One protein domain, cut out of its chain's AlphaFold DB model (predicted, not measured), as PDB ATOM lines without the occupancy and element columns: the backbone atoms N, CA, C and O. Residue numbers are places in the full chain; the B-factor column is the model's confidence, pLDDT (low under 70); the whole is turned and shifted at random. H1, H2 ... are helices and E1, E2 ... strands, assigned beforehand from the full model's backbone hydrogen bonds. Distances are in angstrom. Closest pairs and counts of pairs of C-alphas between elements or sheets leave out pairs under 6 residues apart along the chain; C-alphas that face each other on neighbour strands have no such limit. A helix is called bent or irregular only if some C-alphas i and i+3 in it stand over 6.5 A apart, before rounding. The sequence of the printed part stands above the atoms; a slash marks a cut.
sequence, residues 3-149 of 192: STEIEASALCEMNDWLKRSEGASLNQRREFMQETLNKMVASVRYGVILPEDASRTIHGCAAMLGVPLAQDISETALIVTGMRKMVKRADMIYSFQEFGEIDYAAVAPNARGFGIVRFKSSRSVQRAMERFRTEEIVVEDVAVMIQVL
ATOM      1  N   SER A   3     221.836 255.879 190.457       82.12
ATOM      2  CA  SER A   3     220.629 256.277 191.186       82.12
ATOM      3  C   SER A   3     220.254 257.739 190.933       82.12
ATOM      4  O   SER A   3     219.075 258.045 190.765       82.12
ATOM      5  N   THR A   4     221.239 258.632 190.806       87.00
ATOM      6  CA  THR A   4     221.002 260.055 190.509       87.00
ATOM      7  C   THR A   4     220.502 260.279 189.076       87.00
ATOM      8  O   THR A   4     219.668 261.153 188.836       87.00
ATOM      9  N   GLU A   5     220.924 259.446 188.122       90.12
ATOM     10  CA  GLU A   5     220.388 259.436 186.752       90.12
ATOM     11  C   GLU A   5     218.936 258.937 186.700       90.12
ATOM     12  O   GLU A   5     218.124 259.488 185.953       90.12
ATOM     13  N   ILE A   6     218.585 257.936 187.517       91.81
ATOM     14  CA  ILE A   6     217.204 257.439 187.639       91.81
ATOM     15  C   ILE A   6     216.289 258.523 188.210       91.81
ATOM     16  O   ILE A   6     215.193 258.725 187.686       91.81
ATOM     17  N   GLU A   7     216.747 259.261 189.220       92.75
ATOM     18  CA  GLU A   7     216.008 260.405 189.754       92.75
ATOM     19  C   GLU A   7     215.779 261.476 188.681       92.75
ATOM     20  O   GLU A   7     214.643 261.892 188.453       92.75
ATOM     21  N   ALA A   8     216.837 261.888 187.972       92.56
ATOM     22  CA  ALA A   8     216.717 262.859 186.888       92.56
ATOM     23  C   ALA A   8     215.762 262.373 185.784       92.56
ATOM     24  O   ALA A   8     214.978 263.164 185.259       92.56
ATOM     25  N   SER A   9     215.788 261.078 185.454       93.12
ATOM     26  CA  SER A   9     214.870 260.469 184.488       93.12
ATOM     27  C   SER A   9     213.420 260.522 184.965       93.12
ATOM     28  O   SER A   9     212.550 260.955 184.212       93.12
ATOM     29  N   ALA A  10     213.153 260.131 186.213       93.56
ATOM     30  CA  ALA A  10     211.809 260.128 186.783       93.56
ATOM     31  C   ALA A  10     211.217 261.544 186.861       93.56
ATOM     32  O   ALA A  10     210.077 261.766 186.452       93.56
ATOM     33  N   LEU A  11     212.007 262.526 187.307       93.44
ATOM     34  CA  LEU A  11     211.583 263.928 187.349       93.44
ATOM     35  C   LEU A  11     211.408 264.517 185.939       93.44
ATOM     36  O   LEU A  11     210.515 265.336 185.720       93.44
ATOM     37  N   CYS A  12     212.202 264.075 184.957       93.94
ATOM     38  CA  CYS A  12     212.000 264.450 183.560       93.94
ATOM     39  C   CYS A  12     210.672 263.897 183.026       93.94
ATOM     40  O   CYS A  12     209.884 264.664 182.480       93.94
ATOM     41  N   GLU A  13     210.400 262.598 183.217       93.31
ATOM     42  CA  GLU A  13     209.118 261.969 182.852       93.31
ATOM     43  C   GLU A  13     207.938 262.722 183.475       93.31
ATOM     44  O   GLU A  13     206.946 262.990 182.794       93.31
ATOM     45  N   MET A  14     208.085 263.126 184.739       92.25
ATOM     46  CA  MET A  14     207.096 263.916 185.463       92.25
ATOM     47  C   MET A  14     206.860 265.287 184.825       92.25
ATOM     48  O   MET A  14     205.720 265.672 184.568       92.25
ATOM     49  N   ASN A  15     207.934 266.016 184.523       91.44
ATOM     50  CA  ASN A  15     207.866 267.314 183.857       91.44
ATOM     51  C   ASN A  15     207.171 267.224 182.490       91.44
ATOM     52  O   ASN A  15     206.345 268.067 182.149       91.44
ATOM     53  N   ASP A  16     207.476 266.196 181.697       91.50
ATOM     54  CA  ASP A  16     206.851 266.013 180.383       91.50
ATOM     55  C   ASP A  16     205.388 265.606 180.479       91.50
ATOM     56  O   ASP A  16     204.584 265.941 179.606       91.50
ATOM     57  N   TRP A  17     205.039 264.833 181.504       92.75
ATOM     58  CA  TRP A  17     203.653 264.521 181.788       92.75
ATOM     59  C   TRP A  17     202.891 265.799 182.152       92.75
ATOM     60  O   TRP A  17     201.911 266.111 181.484       92.75
ATOM     61  N   LEU A  18     203.406 266.612 183.080       90.31
ATOM     62  CA  LEU A  18     202.795 267.891 183.469       90.31
ATOM     63  C   LEU A  18     202.591 268.835 182.277       90.31
ATOM     64  O   LEU A  18     201.513 269.402 182.129       90.31
ATOM     65  N   LYS A  19     203.583 268.947 181.383       89.19
ATOM     66  CA  LYS A  19     203.480 269.763 180.159       89.19
ATOM     67  C   LYS A  19     202.406 269.278 179.183       89.19
ATOM     68  O   LYS A  19     201.843 270.084 178.454       89.19
ATOM     69  N   ARG A  20     202.146 267.968 179.123       91.19
ATOM     70  CA  ARG A  20     201.119 267.373 178.244       91.19
ATOM     71  C   ARG A  20     199.747 267.287 178.903       91.19
ATOM     72  O   ARG A  20     198.753 267.078 178.215       91.19
ATOM     73  N   SER A  21     199.703 267.398 180.221       90.19
ATOM     74  CA  SER A  21     198.522 267.188 181.051       90.19
ATOM     75  C   SER A  21     198.181 268.453 181.838       90.19
ATOM     76  O   SER A  21     197.818 268.400 183.015       90.19
ATOM     77  N   GLU A  22     198.296 269.606 181.178       84.62
ATOM     78  CA  GLU A  22     197.912 270.894 181.745       84.62
ATOM     79  C   GLU A  22     196.426 270.863 182.143       84.62
ATOM     80  O   GLU A  22     195.562 270.447 181.373       84.62
ATOM     81  N   GLY A  23     196.126 271.220 183.395       82.19
ATOM     82  CA  GLY A  23     194.772 271.114 183.951       82.19
ATOM     83  C   GLY A  23     194.351 269.714 184.420       82.19
ATOM     84  O   GLY A  23     193.196 269.537 184.804       82.19
ATOM     85  N   ALA A  24     195.253 268.723 184.442       88.19
ATOM     86  CA  ALA A  24     194.933 267.394 184.961       88.19
ATOM     87  C   ALA A  24     194.408 267.438 186.401       88.19
ATOM     88  O   ALA A  24     194.984 268.089 187.284       88.19
ATOM     89  N   SER A  25     193.336 266.677 186.627       88.69
ATOM     90  CA  SER A  25     192.699 266.520 187.932       88.69
ATOM     91  C   SER A  25     193.633 265.846 188.943       88.69
ATOM     92  O   SER A  25     194.551 265.107 188.581       88.69
ATOM     93  N   LEU A  26     193.356 266.030 190.237       86.19
ATOM     94  CA  LEU A  26     194.113 265.362 191.301       86.19
ATOM     95  C   LEU A  26     194.093 263.831 191.178       86.19
ATOM     96  O   LEU A  26     195.073 263.189 191.541       86.19
ATOM     97  N   ASN A  27     193.016 263.240 190.653       89.44
ATOM     98  CA  ASN A  27     192.938 261.791 190.461       89.44
ATOM     99  C   ASN A  27     193.911 261.313 189.376       89.44
ATOM    100  O   ASN A  27     194.673 260.389 189.627       89.44
ATOM    101  N   GLN A  28     193.984 262.010 188.239       90.44
ATOM    102  CA  GLN A  28     194.952 261.691 187.179       90.44
ATOM    103  C   GLN A  28     196.400 261.851 187.659       90.44
ATOM    104  O   GLN A  28     197.257 261.023 187.361       90.44
ATOM    105  N   ARG A  29     196.675 262.889 188.461       91.44
ATOM    106  CA  ARG A  29     197.991 263.072 189.096       91.44
ATOM    107  C   ARG A  29     198.323 261.920 190.048       91.44
ATOM    108  O   ARG A  29     199.449 261.438 190.043       91.44
ATOM    109  N   ARG A  30     197.354 261.454 190.844       90.19
ATOM    110  CA  ARG A  30     197.523 260.300 191.748       90.19
ATOM    111  C   ARG A  30     197.755 258.995 190.992       90.19
ATOM    112  O   ARG A  30     198.598 258.216 191.419       90.19
ATOM    113  N   GLU A  31     197.058 258.770 189.882       92.94
ATOM    114  CA  GLU A  31     197.271 257.599 189.021       92.94
ATOM    115  C   GLU A  31     198.697 257.586 188.460       92.94
ATOM    116  O   GLU A  31     199.423 256.608 188.639       92.94
ATOM    117  N   PHE A  32     199.155 258.710 187.897       92.94
ATOM    118  CA  PHE A  32     200.531 258.834 187.410       92.94
ATOM    119  C   PHE A  32     201.571 258.680 188.537       92.94
ATOM    120  O   PHE A  32     202.622 258.049 188.374       92.94
ATOM    121  N   MET A  33     201.266 259.211 189.725       93.25
ATOM    122  CA  MET A  33     202.100 259.030 190.912       93.25
ATOM    123  C   MET A  33     202.189 257.557 191.330       93.25
ATOM    124  O   MET A  33     203.267 257.091 191.696       93.25
ATOM    125  N   GLN A  34     201.087 256.809 191.250       94.44
ATOM    126  CA  GLN A  34     201.059 255.386 191.578       94.44
ATOM    127  C   GLN A  34     201.938 254.572 190.621       94.44
ATOM    128  O   GLN A  34     202.672 253.690 191.069       94.44
ATOM    129  N   GLU A  35     201.921 254.883 189.323       94.31
ATOM    130  CA  GLU A  35     202.828 254.263 188.348       94.31
ATOM    131  C   GLU A  35     204.295 254.536 188.694       94.31
ATOM    132  O   GLU A  35     205.123 253.621 188.701       94.31
ATOM    133  N   THR A  36     204.609 255.786 189.040       94.62
ATOM    134  CA  THR A  36     205.954 256.199 189.458       94.62
ATOM    135  C   THR A  36     206.395 255.452 190.718       94.62
ATOM    136  O   THR A  36     207.501 254.915 190.764       94.62
ATOM    137  N   LEU A  37     205.521 255.347 191.722       95.25
ATOM    138  CA  LEU A  37     205.786 254.612 192.956       95.25
ATOM    139  C   LEU A  37     206.054 253.131 192.672       95.25
ATOM    140  O   LEU A  37     207.046 252.586 193.155       95.25
ATOM    141  N   ASN A  38     205.228 252.494 191.840       96.50
ATOM    142  CA  ASN A  38     205.406 251.094 191.462       96.50
ATOM    143  C   ASN A  38     206.754 250.860 190.762       96.50
ATOM    144  O   ASN A  38     207.443 249.887 191.080       96.50
ATOM    145  N   LYS A  39     207.165 251.765 189.858       95.19
ATOM    146  CA  LYS A  39     208.487 251.720 189.211       95.19
ATOM    147  C   LYS A  39     209.613 251.799 190.245       95.19
ATOM    148  O   LYS A  39     210.494 250.946 190.242       95.19
ATOM    149  N   MET A  40     209.561 252.773 191.155       95.88
ATOM    150  CA  MET A  40     210.601 252.968 192.172       95.88
ATOM    151  C   MET A  40     210.697 251.780 193.139       95.88
ATOM    152  O   MET A  40     211.794 251.304 193.420       95.88
ATOM    153  N   VAL A  41     209.560 251.237 193.590       95.75
ATOM    154  CA  VAL A  41     209.521 250.034 194.440       95.75
ATOM    155  C   VAL A  41     210.105 248.823 193.714       95.75
ATOM    156  O   VAL A  41     210.877 248.066 194.306       95.75
ATOM    157  N   ALA A  42     209.786 248.637 192.429       95.56
ATOM    158  CA  ALA A  42     210.384 247.574 191.629       95.56
ATOM    159  C   ALA A  42     211.909 247.748 191.516       95.56
ATOM    160  O   ALA A  42     212.644 246.788 191.742       95.56
ATOM    161  N   SER A  43     212.394 248.963 191.243       94.50
ATOM    162  CA  SER A  43     213.829 249.266 191.175       94.50
ATOM    163  C   SER A  43     214.561 248.968 192.487       94.50
ATOM    164  O   SER A  43     215.652 248.403 192.445       94.50
ATOM    165  N   VAL A  44     213.958 249.267 193.644       96.38
ATOM    166  CA  VAL A  44     214.514 248.891 194.958       96.38
ATOM    167  C   VAL A  44     214.541 247.374 195.126       96.38
ATOM    168  O   VAL A  44     215.569 246.806 195.484       96.38
ATOM    169  N   ARG A  45     213.430 246.692 194.823       96.62
ATOM    170  CA  ARG A  45     213.309 245.234 194.971       96.62
ATOM    171  C   ARG A  45     214.335 244.467 194.133       96.62
ATOM    172  O   ARG A  45     214.798 243.417 194.566       96.62
ATOM    173  N   TYR A  46     214.679 244.972 192.950       95.38
ATOM    174  CA  TYR A  46     215.693 244.374 192.078       95.38
ATOM    175  C   TYR A  46     217.120 244.879 192.347       95.38
ATOM    176  O   TYR A  46     218.034 244.512 191.614       95.38
ATOM    177  N   GLY A  47     217.331 245.704 193.380       92.06
ATOM    178  CA  GLY A  47     218.656 246.201 193.765       92.06
ATOM    179  C   GLY A  47     219.257 247.221 192.794       92.06
ATOM    180  O   GLY A  47     220.472 247.387 192.761       92.06
ATOM    181  N   VAL A  48     218.426 247.890 191.990       94.44
ATOM    182  CA  VAL A  48     218.863 248.911 191.023       94.44
ATOM    183  C   VAL A  48     219.141 250.246 191.720       94.44
ATOM    184  O   VAL A  48     220.072 250.954 191.343       94.44
ATOM    185  N   ILE A  49     218.340 250.587 192.732       94.31
ATOM    186  CA  ILE A  49     218.491 251.800 193.547       94.31
ATOM    187  C   ILE A  49     218.322 251.478 195.028       94.31
ATOM    188  O   ILE A  49     217.658 250.505 195.390       94.31
ATOM    189  N   LEU A  50     218.892 252.328 195.880       94.69
ATOM    190  CA  LEU A  50     218.702 252.243 197.322       94.69
ATOM    191  C   LEU A  50     217.311 252.762 197.730       94.69
ATOM    192  O   LEU A  50     216.768 253.647 197.056       94.69
ATOM    193  N   PRO A  51     216.726 252.254 198.830       95.00
ATOM    194  CA  PRO A  51     215.451 252.744 199.352       95.00
ATOM    195  C   PRO A  51     215.427 254.259 199.594       95.00
ATOM    196  O   PRO A  51     214.416 254.907 199.329       95.00
ATOM    197  N   GLU A  52     216.538 254.836 200.049       92.56
ATOM    198  CA  GLU A  52     216.674 256.267 200.335       92.56
ATOM    199  C   GLU A  52     216.608 257.104 199.051       92.56
ATOM    200  O   GLU A  52     215.931 258.134 199.005       92.56
ATOM    201  N   ASP A  53     217.254 256.637 197.981       92.12
ATOM    202  CA  ASP A  53     217.232 257.289 196.668       92.12
ATOM    203  C   ASP A  53     215.850 257.178 196.013       92.12
ATOM    204  O   ASP A  53     215.342 258.145 195.435       92.12
ATOM    205  N   ALA A  54     215.202 256.018 196.156       94.00
ATOM    206  CA  ALA A  54     213.832 255.804 195.710       94.00
ATOM    207  C   ALA A  54     212.858 256.727 196.448       94.00
ATOM    208  O   ALA A  54     212.056 257.410 195.814       94.00
ATOM    209  N   SER A  55     212.961 256.791 197.779       92.94
ATOM    210  CA  SER A  55     212.145 257.667 198.621       92.94
ATOM    211  C   SER A  55     212.304 259.127 198.204       92.94
ATOM    212  O   SER A  55     211.309 259.794 197.929       92.94
ATOM    213  N   ARG A  56     213.546 259.599 198.043       91.44
ATOM    214  CA  ARG A  56     213.846 260.964 197.595       91.44
ATOM    215  C   ARG A  56     213.271 261.268 196.208       91.44
ATOM    216  O   ARG A  56     212.705 262.344 196.007       91.44
ATOM    217  N   THR A  57     213.361 260.319 195.278       93.44
ATOM    218  CA  THR A  57     212.794 260.445 193.924       93.44
ATOM    219  C   THR A  57     211.268 260.531 193.965       93.44
ATOM    220  O   THR A  57     210.686 261.445 193.386       93.44
ATOM    221  N   ILE A  58     210.610 259.628 194.702       93.69
ATOM    222  CA  ILE A  58     209.154 259.632 194.925       93.69
ATOM    223  C   ILE A  58     208.721 260.968 195.539       93.69
ATOM    224  O   ILE A  58     207.741 261.565 195.099       93.69
ATOM    225  N   HIS A  59     209.466 261.461 196.527       91.31
ATOM    226  CA  HIS A  59     209.162 262.710 197.220       91.31
ATOM    227  C   HIS A  59     209.236 263.913 196.274       91.31
ATOM    228  O   HIS A  59     208.322 264.736 196.260       91.31
ATOM    229  N   GLY A  60     210.264 263.969 195.420       91.38
ATOM    230  CA  GLY A  60     210.391 264.983 194.371       91.38
ATOM    231  C   GLY A  60     209.264 264.918 193.335       91.38
ATOM    232  O   GLY A  60     208.665 265.938 193.007       91.38
ATOM    233  N   CYS A  61     208.917 263.715 192.877       92.62
ATOM    234  CA  CYS A  61     207.803 263.486 191.955       92.62
ATOM    235  C   CYS A  61     206.462 263.968 192.531       92.62
ATOM    236  O   CYS A  61     205.703 264.662 191.854       92.62
ATOM    237  N   ALA A  62     206.183 263.650 193.796       91.12
ATOM    238  CA  ALA A  62     204.970 264.094 194.474       91.12
ATOM    239  C   ALA A  62     204.929 265.619 194.665       91.12
ATOM    240  O   ALA A  62     203.872 266.220 194.455       91.12
ATOM    241  N   ALA A  63     206.071 266.244 194.981       90.50
ATOM    242  CA  ALA A  63     206.193 267.698 195.061       90.50
ATOM    243  C   ALA A  63     205.859 268.370 193.716       90.50
ATOM    244  O   ALA A  63     205.033 269.279 193.677       90.50
ATOM    245  N   MET A  64     206.408 267.863 192.602       90.25
ATOM    246  CA  MET A  64     206.113 268.376 191.253       90.25
ATOM    247  C   MET A  64     204.638 268.227 190.859       90.25
ATOM    248  O   MET A  64     204.082 269.098 190.195       90.25
ATOM    249  N   LEU A  65     203.984 267.136 191.267       88.69
ATOM    250  CA  LEU A  65     202.558 266.925 191.009       88.69
ATOM    251  C   LEU A  65     201.642 267.769 191.906       88.69
ATOM    252  O   LEU A  65     200.433 267.825 191.660       88.69
ATOM    253  N   GLY A  66     202.172 268.398 192.956       85.31
ATOM    254  CA  GLY A  66     201.359 269.044 193.985       85.31
ATOM    255  C   GLY A  66     200.471 268.041 194.730       85.31
ATOM    256  O   GLY A  66     199.336 268.354 195.083       85.31
ATOM    257  N   VAL A  67     200.946 266.806 194.920       84.81
ATOM    258  CA  VAL A  67     200.268 265.831 195.784       84.81
ATOM    259  C   VAL A  67     200.605 266.172 197.241       84.81
ATOM    260  O   VAL A  67     201.763 266.478 197.526       84.81
ATOM    261  N   PRO A  68     199.641 266.120 198.181       79.62
ATOM    262  CA  PRO A  68     199.915 266.379 199.590       79.62
ATOM    263  C   PRO A  68     201.001 265.463 200.144       79.62
ATOM    264  O   PRO A  68     200.907 264.239 200.049       79.62
ATOM    265  N   LEU A  69     202.015 266.076 200.748       80.94
ATOM    266  CA  LEU A  69     203.100 265.381 201.421       80.94
ATOM    267  C   LEU A  69     202.879 265.436 202.928       80.94
ATOM    268  O   LEU A  69     202.465 266.459 203.464       80.94
ATOM    269  N   ALA A  70     203.189 264.340 203.619       81.25
ATOM    270  CA  ALA A  70     203.188 264.327 205.082       81.25
ATOM    271  C   ALA A  70     204.328 265.180 205.667       81.25
ATOM    272  O   ALA A  70     204.205 265.707 206.770       81.25
ATOM    273  N   GLN A  71     205.427 265.311 204.922       80.81
ATOM    274  CA  GLN A  71     206.581 266.132 205.263       80.81
ATOM    275  C   GLN A  71     207.040 266.896 204.022       80.81
ATOM    276  O   GLN A  71     207.103 266.323 202.933       80.81
ATOM    277  N   ASP A  72     207.371 268.173 204.190       77.88
ATOM    278  CA  ASP A  72     207.879 268.994 203.096       77.88
ATOM    279  C   ASP A  72     209.239 268.498 202.605       77.88
ATOM    280  O   ASP A  72     210.058 267.970 203.365       77.88
ATOM    281  N   ILE A  73     209.475 268.668 201.305       83.12
ATOM    282  CA  ILE A  73     210.773 268.382 200.710       83.12
ATOM    283  C   ILE A  73     211.762 269.485 201.087       83.12
ATOM    284  O   ILE A  73     211.428 270.670 201.108       83.12
ATOM    285  N   SER A  74     213.006 269.104 201.366       81.69
ATOM    286  CA  SER A  74     214.073 270.077 201.565       81.69
ATOM    287  C   SER A  74     214.260 270.912 200.295       81.69
ATOM    288  O   SER A  74     214.573 270.357 199.238       81.69
ATOM    289  N   GLU A  75     214.141 272.237 200.407       88.12
ATOM    290  CA  GLU A  75     214.365 273.215 199.327       88.12
ATOM    291  C   GLU A  75     215.863 273.373 198.990       88.12
ATOM    292  O   GLU A  75     216.438 274.460 198.983       88.12
ATOM    293  N   THR A  76     216.534 272.248 198.772       94.25
ATOM    294  CA  THR A  76     217.959 272.138 198.455       94.25
ATOM    295  C   THR A  76     218.191 271.714 197.009       94.25
ATOM    296  O   THR A  76     219.337 271.628 196.576       94.25
ATOM    297  N   ALA A  77     217.124 271.464 196.249       94.38
ATOM    298  CA  ALA A  77     217.189 270.974 194.883       94.38
ATOM    299  C   ALA A  77     216.616 271.974 193.872       94.38
ATOM    300  O   ALA A  77     215.559 272.572 194.087       94.38
ATOM    301  N   LEU A  78     217.310 272.102 192.745       96.00
ATOM    302  CA  LEU A  78     216.882 272.831 191.560       96.00
ATOM    303  C   LEU A  78     216.616 271.859 190.418       96.00
ATOM    304  O   LEU A  78     217.464 271.026 190.093       96.00
ATOM    305  N   ILE A  79     215.467 272.021 189.775       95.19
ATOM    306  CA  ILE A  79     215.199 271.498 188.443       95.19
ATOM    307  C   ILE A  79     215.787 272.486 187.440       95.19
ATOM    308  O   ILE A  79     215.528 273.686 187.522       95.19
ATOM    309  N   VAL A  80     216.550 271.976 186.481       95.88
ATOM    310  CA  VAL A  80     217.159 272.763 185.410       95.88
ATOM    311  C   VAL A  80     216.638 272.254 184.076       95.88
ATOM    312  O   VAL A  80     216.696 271.059 183.786       95.88
ATOM    313  N   THR A  81     216.106 273.159 183.257       95.12
ATOM    314  CA  THR A  81     215.550 272.844 181.939       95.12
ATOM    315  C   THR A  81     216.068 273.793 180.861       95.12
ATOM    316  O   THR A  81     216.610 274.852 181.165       95.12
ATOM    317  N   GLY A  82     215.915 273.421 179.588       92.75
ATOM    318  CA  GLY A  82     216.356 274.249 178.455       92.75
ATOM    319  C   GLY A  82     217.827 274.062 178.073       92.75
ATOM    320  O   GLY A  82     218.338 274.782 177.227       92.75
ATOM    321  N   MET A  83     218.503 273.072 178.656       93.69
ATOM    322  CA  MET A  83     219.891 272.748 178.323       93.69
ATOM    323  C   MET A  83     220.038 272.161 176.915       93.69
ATOM    324  O   MET A  83     219.129 271.500 176.398       93.69
ATOM    325  N   ARG A  84     221.234 272.299 176.323       91.06
ATOM    326  CA  ARG A  84     221.586 271.551 175.110       91.06
ATOM    327  C   ARG A  84     221.592 270.050 175.372       91.06
ATOM    328  O   ARG A  84     221.892 269.571 176.461       91.06
ATOM    329  N   LYS A  85     221.367 269.297 174.299       87.88
ATOM    330  CA  LYS A  85     221.420 267.834 174.310       87.88
ATOM    331  C   LYS A  85     222.784 267.286 174.772       87.88
ATOM    332  O   LYS A  85     222.857 266.246 175.406       87.88
ATOM    333  N   MET A  86     223.874 267.984 174.486       88.25
ATOM    334  CA  MET A  86     225.212 267.483 174.817       88.25
ATOM    335  C   MET A  86     225.661 267.789 176.250       88.25
ATOM    336  O   MET A  86     226.747 267.348 176.618       88.25
ATOM    337  N   VAL A  87     224.846 268.500 177.041       91.81
ATOM    338  CA  VAL A  87     225.192 268.860 178.422       91.81
ATOM    339  C   VAL A  87     225.340 267.605 179.273       91.81
ATOM    340  O   VAL A  87     224.482 266.717 179.282       91.81
ATOM    341  N   LYS A  88     226.442 267.547 180.011       92.44
ATOM    342  CA  LYS A  88     226.805 266.473 180.926       92.44
ATOM    343  C   LYS A  88     226.717 266.949 182.369       92.44
ATOM    344  O   LYS A  88     226.641 268.133 182.685       92.44
ATOM    345  N   ARG A  89     226.809 265.983 183.281       93.12
ATOM    346  CA  ARG A  89     226.903 266.233 184.724       93.12
ATOM    347  C   ARG A  89     228.027 267.211 185.090       93.12
ATOM    348  O   ARG A  89     227.842 268.013 185.996       93.12
ATOM    349  N   ALA A  90     229.185 267.118 184.435       94.25
ATOM    350  CA  ALA A  90     230.332 267.974 184.741       94.25
ATOM    351  C   ALA A  90     230.014 269.454 184.492       94.25
ATOM    352  O   ALA A  90     230.301 270.285 185.348       94.25
ATOM    353  N   ASP A  91     229.340 269.752 183.384       94.81
ATOM    354  CA  ASP A  91     228.971 271.114 182.995       94.81
ATOM    355  C   ASP A  91     227.953 271.698 183.985       94.81
ATOM    356  O   ASP A  91     228.073 272.839 184.417       94.81
ATOM    357  N   MET A  92     227.013 270.869 184.454       94.56
ATOM    358  CA  MET A  92     226.087 271.240 185.529       94.56
ATOM    359  C   MET A  92     226.812 271.594 186.824       94.56
ATOM    360  O   MET A  92     226.494 272.594 187.461       94.56
ATOM    361  N   ILE A  93     227.790 270.786 187.231       96.31
ATOM    362  CA  ILE A  93     228.575 271.078 188.434       96.31
ATOM    363  C   ILE A  93     229.350 272.382 188.238       96.31
ATOM    364  O   ILE A  93     229.305 273.247 189.108       96.31
ATOM    365  N   TYR A  94     230.003 272.549 187.089       96.75
ATOM    366  CA  TYR A  94     230.798 273.732 186.784       96.75
ATOM    367  C   TYR A  94     229.971 275.025 186.798       96.75
ATOM    368  O   TYR A  94     230.407 276.008 187.395       96.75
ATOM    369  N   SER A  95     228.773 275.014 186.207       96.19
ATOM    370  CA  SER A  95     227.886 276.181 186.159       96.19
ATOM    371  C   SER A  95     227.207 276.490 187.493       96.19
ATOM    372  O   SER A  95     226.907 277.645 187.763       96.19
ATOM    373  N   PHE A  96     226.932 275.490 188.337       97.19
ATOM    374  CA  PHE A  96     226.158 275.709 189.565       97.19
ATOM    375  C   PHE A  96     226.997 275.767 190.847       97.19
ATOM    376  O   PHE A  96     226.493 276.223 191.874       97.19
ATOM    377  N   GLN A  97     228.268 275.355 190.819       97.12
ATOM    378  CA  GLN A  97     229.140 275.370 192.004       97.12
ATOM    379  C   GLN A  97     229.391 276.781 192.557       97.12
ATOM    380  O   GLN A  97     229.656 276.930 193.749       97.12
ATOM    381  N   GLU A  98     229.272 277.828 191.729       96.75
ATOM    382  CA  GLU A  98     229.416 279.219 192.181       96.75
ATOM    383  C   GLU A  98     228.353 279.606 193.223       96.75
ATOM    384  O   GLU A  98     228.607 280.409 194.124       96.75
ATOM    385  N   PHE A  99     227.179 278.969 193.167       97.00
ATOM    386  CA  PHE A  99     226.086 279.215 194.105       97.00
ATOM    387  C   PHE A  99     226.250 278.451 195.416       97.00
ATOM    388  O   PHE A  99     225.508 278.715 196.362       97.00
ATOM    389  N   GLY A 100     227.215 277.533 195.515       96.88
ATOM    390  CA  GLY A 100     227.588 276.833 196.738       96.88
ATOM    391  C   GLY A 100     227.888 275.352 196.535       96.88
ATOM    392  O   GLY A 100     227.887 274.835 195.424       96.88
ATOM    393  N   GLU A 101     228.136 274.657 197.646       97.25
ATOM    394  CA  GLU A 101     228.547 273.255 197.610       97.25
ATOM    395  C   GLU A 101     227.417 272.346 197.107       97.25
ATOM    396  O   GLU A 101     226.318 272.303 197.677       97.25
ATOM    397  N   ILE A 102     227.712 271.626 196.026       97.12
ATOM    398  CA  ILE A 102     226.817 270.665 195.390       97.12
ATOM    399  C   ILE A 102     226.976 269.318 196.097       97.12
ATOM    400  O   ILE A 102     228.087 268.819 196.263       97.12
ATOM    401  N   ASP A 103     225.853 268.741 196.509       94.75
ATOM    402  CA  ASP A 103     225.786 267.363 196.989       94.75
ATOM    403  C   ASP A 103     225.891 266.404 195.797       94.75
ATOM    404  O   ASP A 103     226.810 265.591 195.704       94.75
ATOM    405  N   TYR A 104     225.021 266.591 194.799       93.56
ATOM    406  CA  TYR A 104     225.155 265.959 193.491       93.56
ATOM    407  C   TYR A 104     224.389 266.717 192.403       93.56
ATOM    408  O   TYR A 104     223.528 267.556 192.663       93.56
ATOM    409  N   ALA A 105     224.697 266.382 191.154       95.00
ATOM    410  CA  ALA A 105     223.974 266.837 189.978       95.00
ATOM    411  C   ALA A 105     223.796 265.661 189.018       95.00
ATOM    412  O   ALA A 105     224.671 264.793 188.944       95.00
ATOM    413  N   ALA A 106     222.692 265.649 188.280       94.50
ATOM    414  CA  ALA A 106     222.407 264.642 187.270       94.50
ATOM    415  C   ALA A 106     221.655 265.255 186.087       94.50
ATOM    416  O   ALA A 106     220.875 266.194 186.240       94.50
ATOM    417  N   VAL A 107     221.896 264.707 184.899       93.69
ATOM    418  CA  VAL A 107     221.201 265.073 183.660       93.69
ATOM    419  C   VAL A 107     220.366 263.871 183.248       93.69
ATOM    420  O   VAL A 107     220.846 262.739 183.315       93.69
ATOM    421  N   ALA A 108     219.118 264.101 182.845       90.69
ATOM    422  CA  ALA A 108     218.257 263.021 182.392       90.69
ATOM    423  C   ALA A 108     218.892 262.307 181.182       90.69
ATOM    424  O   ALA A 108     219.415 262.972 180.274       90.69
ATOM    425  N   PRO A 109     218.836 260.964 181.133       80.75
ATOM    426  CA  PRO A 109     219.413 260.199 180.039       80.75
ATOM    427  C   PRO A 109     218.778 260.599 178.704       80.75
ATOM    428  O   PRO A 109     217.627 261.040 178.636       80.75
ATOM    429  N   ASN A 110     219.539 260.443 177.622       78.69
ATOM    430  CA  ASN A 110     219.146 260.873 176.278       78.69
ATOM    431  C   ASN A 110     218.899 262.379 176.151       78.69
ATOM    432  O   ASN A 110     218.106 262.806 175.308       78.69
ATOM    433  N   ALA A 111     219.640 263.185 176.921       64.25
ATOM    434  CA  ALA A 111     219.938 264.546 176.502       64.25
ATOM    435  C   ALA A 111     218.685 265.433 176.357       64.25
ATOM    436  O   ALA A 111     218.582 266.271 175.461       64.25
ATOM    437  N   ARG A 112     217.689 265.239 177.224       80.00
ATOM    438  CA  ARG A 112     216.349 265.840 177.085       80.00
ATOM    439  C   ARG A 112     216.283 267.307 177.522       80.00
ATOM    440  O   ARG A 112     215.202 267.834 177.761       80.00
ATOM    441  N   GLY A 113     217.442 267.951 177.656       89.69
ATOM    442  CA  GLY A 113     217.563 269.311 178.165       89.69
ATOM    443  C   GLY A 113     217.044 269.462 179.597       89.69
ATOM    444  O   GLY A 113     216.609 270.552 179.950       89.69
ATOM    445  N   PHE A 114     217.038 268.378 180.382       94.50
ATOM    446  CA  PHE A 114     216.510 268.309 181.745       94.50
ATOM    447  C   PHE A 114     217.574 267.776 182.704       94.50
ATOM    448  O   PHE A 114     218.262 266.803 182.390       94.50
ATOM    449  N   GLY A 115     217.687 268.384 183.877       94.56
ATOM    450  CA  GLY A 115     218.606 267.961 184.921       94.56
ATOM    451  C   GLY A 115     218.168 268.425 186.298       94.56
ATOM    452  O   GLY A 115     217.241 269.221 186.450       94.56
ATOM    453  N   ILE A 116     218.857 267.908 187.303       95.25
ATOM    454  CA  ILE A 116     218.676 268.252 188.708       95.25
ATOM    455  C   ILE A 116     220.027 268.599 189.322       95.25
ATOM    456  O   ILE A 116     221.031 267.930 189.066       95.25
ATOM    457  N   VAL A 117     220.041 269.637 190.153       96.44
ATOM    458  CA  VAL A 117     221.178 269.995 191.005       96.44
ATOM    459  C   VAL A 117     220.701 270.011 192.444       96.44
ATOM    460  O   VAL A 117     219.757 270.726 192.773       96.44
ATOM    461  N   ARG A 118     221.354 269.238 193.309       95.25
ATOM    462  CA  ARG A 118     221.129 269.264 194.752       95.25
ATOM    463  C   ARG A 118     222.316 269.902 195.445       95.25
ATOM    464  O   ARG A 118     223.450 269.458 195.293       95.25
ATOM    465  N   PHE A 119     222.048 270.935 196.225       97.19
ATOM    466  CA  PHE A 119     223.030 271.586 197.076       97.19
ATOM    467  C   PHE A 119     223.007 271.000 198.481       97.19
ATOM    468  O   PHE A 119     221.972 270.546 198.964       97.19
ATOM    469  N   LYS A 120     224.124 271.121 199.198       95.75
ATOM    470  CA  LYS A 120     224.168 270.789 200.630       95.75
ATOM    471  C   LYS A 120     223.406 271.787 201.508       95.75
ATOM    472  O   LYS A 120     223.115 271.500 202.663       95.75
ATOM    473  N   SER A 121     223.091 272.975 200.982       96.06
ATOM    474  CA  SER A 121     222.411 274.043 201.719       96.06
ATOM    475  C   SER A 121     221.326 274.716 200.883       96.06
ATOM    476  O   SER A 121     221.553 275.067 199.726       96.06
ATOM    477  N   SER A 122     220.178 274.996 201.505       94.69
ATOM    478  CA  SER A 122     219.089 275.779 200.902       94.69
ATOM    479  C   SER A 122     219.498 277.223 200.596       94.69
ATOM    480  O   SER A 122     218.975 277.834 199.668       94.69
ATOM    481  N   ARG A 123     220.507 277.766 201.295       96.00
ATOM    482  CA  ARG A 123     221.081 279.083 200.966       96.00
ATOM    483  C   ARG A 123     221.684 279.113 199.561       96.00
ATOM    484  O   ARG A 123     221.638 280.145 198.902       96.00
ATOM    485  N   SER A 124     222.231 277.994 199.087       97.44
ATOM    486  CA  SER A 124     222.773 277.902 197.730       97.44
ATOM    487  C   SER A 124     221.673 277.973 196.673       97.44
ATOM    488  O   SER A 124     221.813 278.698 195.693       97.44
ATOM    489  N   VAL A 125     220.537 277.315 196.928       96.56
ATOM    490  CA  VAL A 125     219.333 277.429 196.091       96.56
ATOM    491  C   VAL A 125     218.837 278.871 196.048       96.56
ATOM    492  O   VAL A 125     218.571 279.393 194.970       96.56
ATOM    493  N   GLN A 126     218.766 279.546 197.197       95.88
ATOM    494  CA  GLN A 126     218.338 280.948 197.265       95.88
ATOM    495  C   GLN A 126     219.245 281.869 196.444       95.88
ATOM    496  O   GLN A 126     218.729 282.673 195.674       95.88
ATOM    497  N   ARG A 127     220.573 281.704 196.537       96.69
ATOM    498  CA  ARG A 127     221.542 282.465 195.727       96.69
ATOM    499  C   ARG A 127     221.359 282.232 194.229       96.69
ATOM    500  O   ARG A 127     221.332 283.192 193.468       96.69
ATOM    501  N   ALA A 128     221.190 280.975 193.813       96.56
ATOM    502  CA  ALA A 128     220.926 280.645 192.413       96.56
ATOM    503  C   ALA A 128     219.614 281.279 191.919       96.56
ATOM    504  O   ALA A 128     219.567 281.859 190.838       96.56
ATOM    505  N   MET A 129     218.553 281.235 192.731       96.75
ATOM    506  CA  MET A 129     217.266 281.848 192.390       96.75
ATOM    507  C   MET A 129     217.317 283.380 192.371       96.75
ATOM    508  O   MET A 129     216.626 283.998 191.566       96.75
ATOM    509  N   GLU A 130     218.102 284.005 193.245       96.00
ATOM    510  CA  GLU A 130     218.328 285.452 193.234       96.00
ATOM    511  C   GLU A 130     219.068 285.873 191.964       96.00
ATOM    512  O   GLU A 130     218.596 286.762 191.254       96.00
ATOM    513  N   ARG A 131     220.141 285.150 191.614       95.62
ATOM    514  CA  ARG A 131     220.874 285.338 190.361       95.62
ATOM    515  C   ARG A 131     219.945 285.246 189.154       95.62
ATOM    516  O   ARG A 131     219.913 286.179 188.359       95.62
ATOM    517  N   PHE A 132     219.150 284.181 189.075       96.06
ATOM    518  CA  PHE A 132     218.219 283.920 187.974       96.06
ATOM    519  C   PHE A 132     217.147 285.003 187.786       96.06
ATOM    520  O   PHE A 132     216.657 285.207 186.680       96.06
ATOM    521  N   ARG A 133     216.767 285.720 188.852       94.12
ATOM    522  CA  ARG A 133     215.829 286.854 188.750       94.12
ATOM    523  C   ARG A 133     216.471 288.100 188.156       94.12
ATOM    524  O   ARG A 133     215.762 288.929 187.594       94.12
ATOM    525  N   THR A 134     217.776 288.260 188.348       94.44
ATOM    526  CA  THR A 134     218.519 289.436 187.884       94.44
ATOM    527  C   THR A 134     219.159 289.225 186.519       94.44
ATOM    528  O   THR A 134     219.236 290.167 185.739       94.44
ATOM    529  N   GLU A 135     219.623 288.008 186.232       94.06
ATOM    530  CA  GLU A 135     220.440 287.682 185.068       94.06
ATOM    531  C   GLU A 135     220.211 286.236 184.611       94.06
ATOM    532  O   GLU A 135     219.758 285.378 185.372       94.06
ATOM    533  N   GLU A 136     220.552 285.962 183.353       93.56
ATOM    534  CA  GLU A 136     220.481 284.617 182.792       93.56
ATOM    535  C   GLU A 136     221.573 283.719 183.384       93.56
ATOM    536  O   GLU A 136     222.733 284.112 183.518       93.56
ATOM    537  N   ILE A 137     221.204 282.481 183.712       94.94
ATOM    538  CA  ILE A 137     222.164 281.435 184.072       94.94
ATOM    539  C   ILE A 137     222.470 280.642 182.808       94.94
ATOM    540  O   ILE A 137     221.552 280.149 182.152       94.94
ATOM    541  N   VAL A 138     223.753 280.507 182.474       95.19
ATOM    542  CA  VAL A 138     224.213 279.867 181.236       95.19
ATOM    543  C   VAL A 138     224.902 278.538 181.543       95.19
ATOM    544  O   VAL A 138     225.779 278.455 182.404       95.19
ATOM    545  N   VAL A 139     224.523 277.495 180.803       94.56
ATOM    546  CA  VAL A 139     225.184 276.181 180.818       94.56
ATOM    547  C   VAL A 139     225.661 275.866 179.404       94.56
ATOM    548  O   VAL A 139     224.856 275.880 178.473       94.56
ATOM    549  N   GLU A 140     226.963 275.612 179.243       89.38
ATOM    550  CA  GLU A 140     227.668 275.325 177.972       89.38
ATOM    551  C   GLU A 140     227.578 276.380 176.849       89.38
ATOM    552  O   GLU A 140     228.318 276.230 175.888       89.38
ATOM    553  N   ASP A 141     226.735 277.418 176.971       89.94
ATOM    554  CA  ASP A 141     226.472 278.543 176.031       89.94
ATOM    555  C   ASP A 141     224.969 278.864 175.881       89.94
ATOM    556  O   ASP A 141     224.604 279.793 175.160       89.94
ATOM    557  N   VAL A 142     224.082 278.116 176.544       93.31
ATOM    558  CA  VAL A 142     222.629 278.331 176.482       93.31
ATOM    559  C   VAL A 142     222.086 278.780 177.833       93.31
ATOM    560  O   VAL A 142     222.405 278.191 178.868       93.31
ATOM    561  N   ALA A 143     221.236 279.810 177.811       94.88
ATOM    562  CA  ALA A 143     220.470 280.237 178.973       94.88
ATOM    563  C   ALA A 143     219.478 279.139 179.391       94.88
ATOM    564  O   ALA A 143     218.688 278.652 178.578       94.88
ATOM    565  N   VAL A 144     219.525 278.743 180.660       96.06
ATOM    566  CA  VAL A 144     218.675 277.688 181.217       96.06
ATOM    567  C   VAL A 144     217.565 278.266 182.082       96.06
ATOM    568  O   VAL A 144     217.700 279.322 182.692       96.06
ATOM    569  N   MET A 145     216.467 277.524 182.182       95.69
ATOM    570  CA  MET A 145     215.392 277.802 183.125       95.69
ATOM    571  C   MET A 145     215.614 276.978 184.386       95.69
ATOM    572  O   MET A 145     215.760 275.755 184.297       95.69
ATOM    573  N   ILE A 146     215.596 277.625 185.552       95.81
ATOM    574  CA  ILE A 146     215.697 276.934 186.839       95.81
ATOM    575  C   ILE A 146     214.420 277.088 187.664       95.81
ATOM    576  O   ILE A 146     213.771 278.133 187.657       95.81
ATOM    577  N   GLN A 147     214.067 276.035 188.393       94.06
ATOM    578  CA  GLN A 147     212.932 276.014 189.310       94.06
ATOM    579  C   GLN A 147     213.327 275.285 190.592       94.06
ATOM    580  O   GLN A 147     213.981 274.245 190.548       94.06
ATOM    581  N   VAL A 148     212.905 275.805 191.745       94.12
ATOM    582  CA  VAL A 148     213.067 275.093 193.019       94.12
ATOM    583  C   VAL A 148     212.164 273.866 193.019       94.12
ATOM    584  O   VAL A 148     210.969 273.977 192.750       94.12
ATOM    585  N   LEU A 149     212.723 272.705 193.352       90.44
ATOM    586  CA  LEU A 149     211.930 271.511 193.608       90.44
ATOM    587  C   LEU A 149     211.237 271.672 194.968       90.44
ATOM    588  O   LEU A 149     211.822 271.386 196.012       90.44
TER     589      LEU A 149
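Overview. This is residues 3 to 149 of the 192 residues of the protein "Hypothetical protein" of Ditylum brightwellii (UniProt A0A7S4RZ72). A curled sheet of five strands stands between an up-and-down bundle of three helices, H1, H2 and H3, on one side and the helices H4 and H5 on the other. H1 is the bundle's helix that packs on the sheet; on the opposite face the sheet wraps round H4, and H5 meets H4 at a corner, where Phe 99, the last residue of H4, comes close to Ser 124 of H5. The printed part has 147 residues, with five named helices and five named strands in the order H1 H2 H3 E1 H4 E2 E3 H5 E4 E5. The sheet runs E2 E3 E1 E5 E4, antiparallel throughout, and the class is mixed, helices and strands. The whole is compact, with a radius of gyration of the C-alphas of 15.0 A and spans of 38 by 36 by 30 A.

Arrangement. H1, residues 3 to 20, touches H3, residues 51 to 65, the same way at a shallow tilt of 17 degrees; their closest C-alphas, of Glu 7 and Thr 57, are 5.3 A apart. H2, residues 26 to 45, forms a helical hairpin with H3, closest at the C-alphas of Met 40 and Ala 54, 5.6 A. E1, residues 77 to 81, is the antiparallel neighbour of E3, residues 114 to 119, with N 78 and O 117 within hydrogen-bond range at 2.8 A. E1, H4, residues 89 to 99, and E2, residues 102 to 107, form a split strand-helix-strand unit, two strands running the same way with E3 between them, its crossover right-handed. E2 and E3 are a hairpin, with N 106 and O 116 at 2.9 A. H1 is on the sheet at a height of 8.7 A and H4 is on the opposite face, three layers with helices on both faces. H5, residues 122 to 134, is on the face opposite H1 at a height of 8.8 A; with residues 124 to 128 alone it touches H4, about perpendicular at 88 degrees, closest at the C-alphas of Phe 99 and Ser 124, 5.1 A. E5, residues 142 to 148, is staggered: residues 142 to 144 pair with E4, residues 137 to 139, its hairpin partner, with N 144 and O 137 at 2.9 A, and residues 145 to 148 pair with E1, with N 79 and O 147 at 2.8 A. Every O i to N i+4 pair is within hydrogen-bond range in H1, H2, H3 and H5, and 5 of 7 are in H4.

Along the chain. H1 begins at C-alpha 3, (220.629, 256.277, 191.186), and is 25.9 A long; H2 is 28.1 A and H3 20.9 A. H4, 16.0 A, is irregular, only just: C-alphas 95 and 98 are 6.9 A apart. H5 is 18.9 A, E3 17.0 A, and E5, 19.4 A, ends at C-alpha 148, (213.067, 275.093, 193.019).

Size, cuts and confidence. The two C-alphas farthest apart, of Tyr 46 and Thr 134, are 45.3 A apart. The printed part has no cut, and the link from H3 to E1, 11 residues, is long. The mean pLDDT of the printed part is 92.2, and residue 111 is under 70.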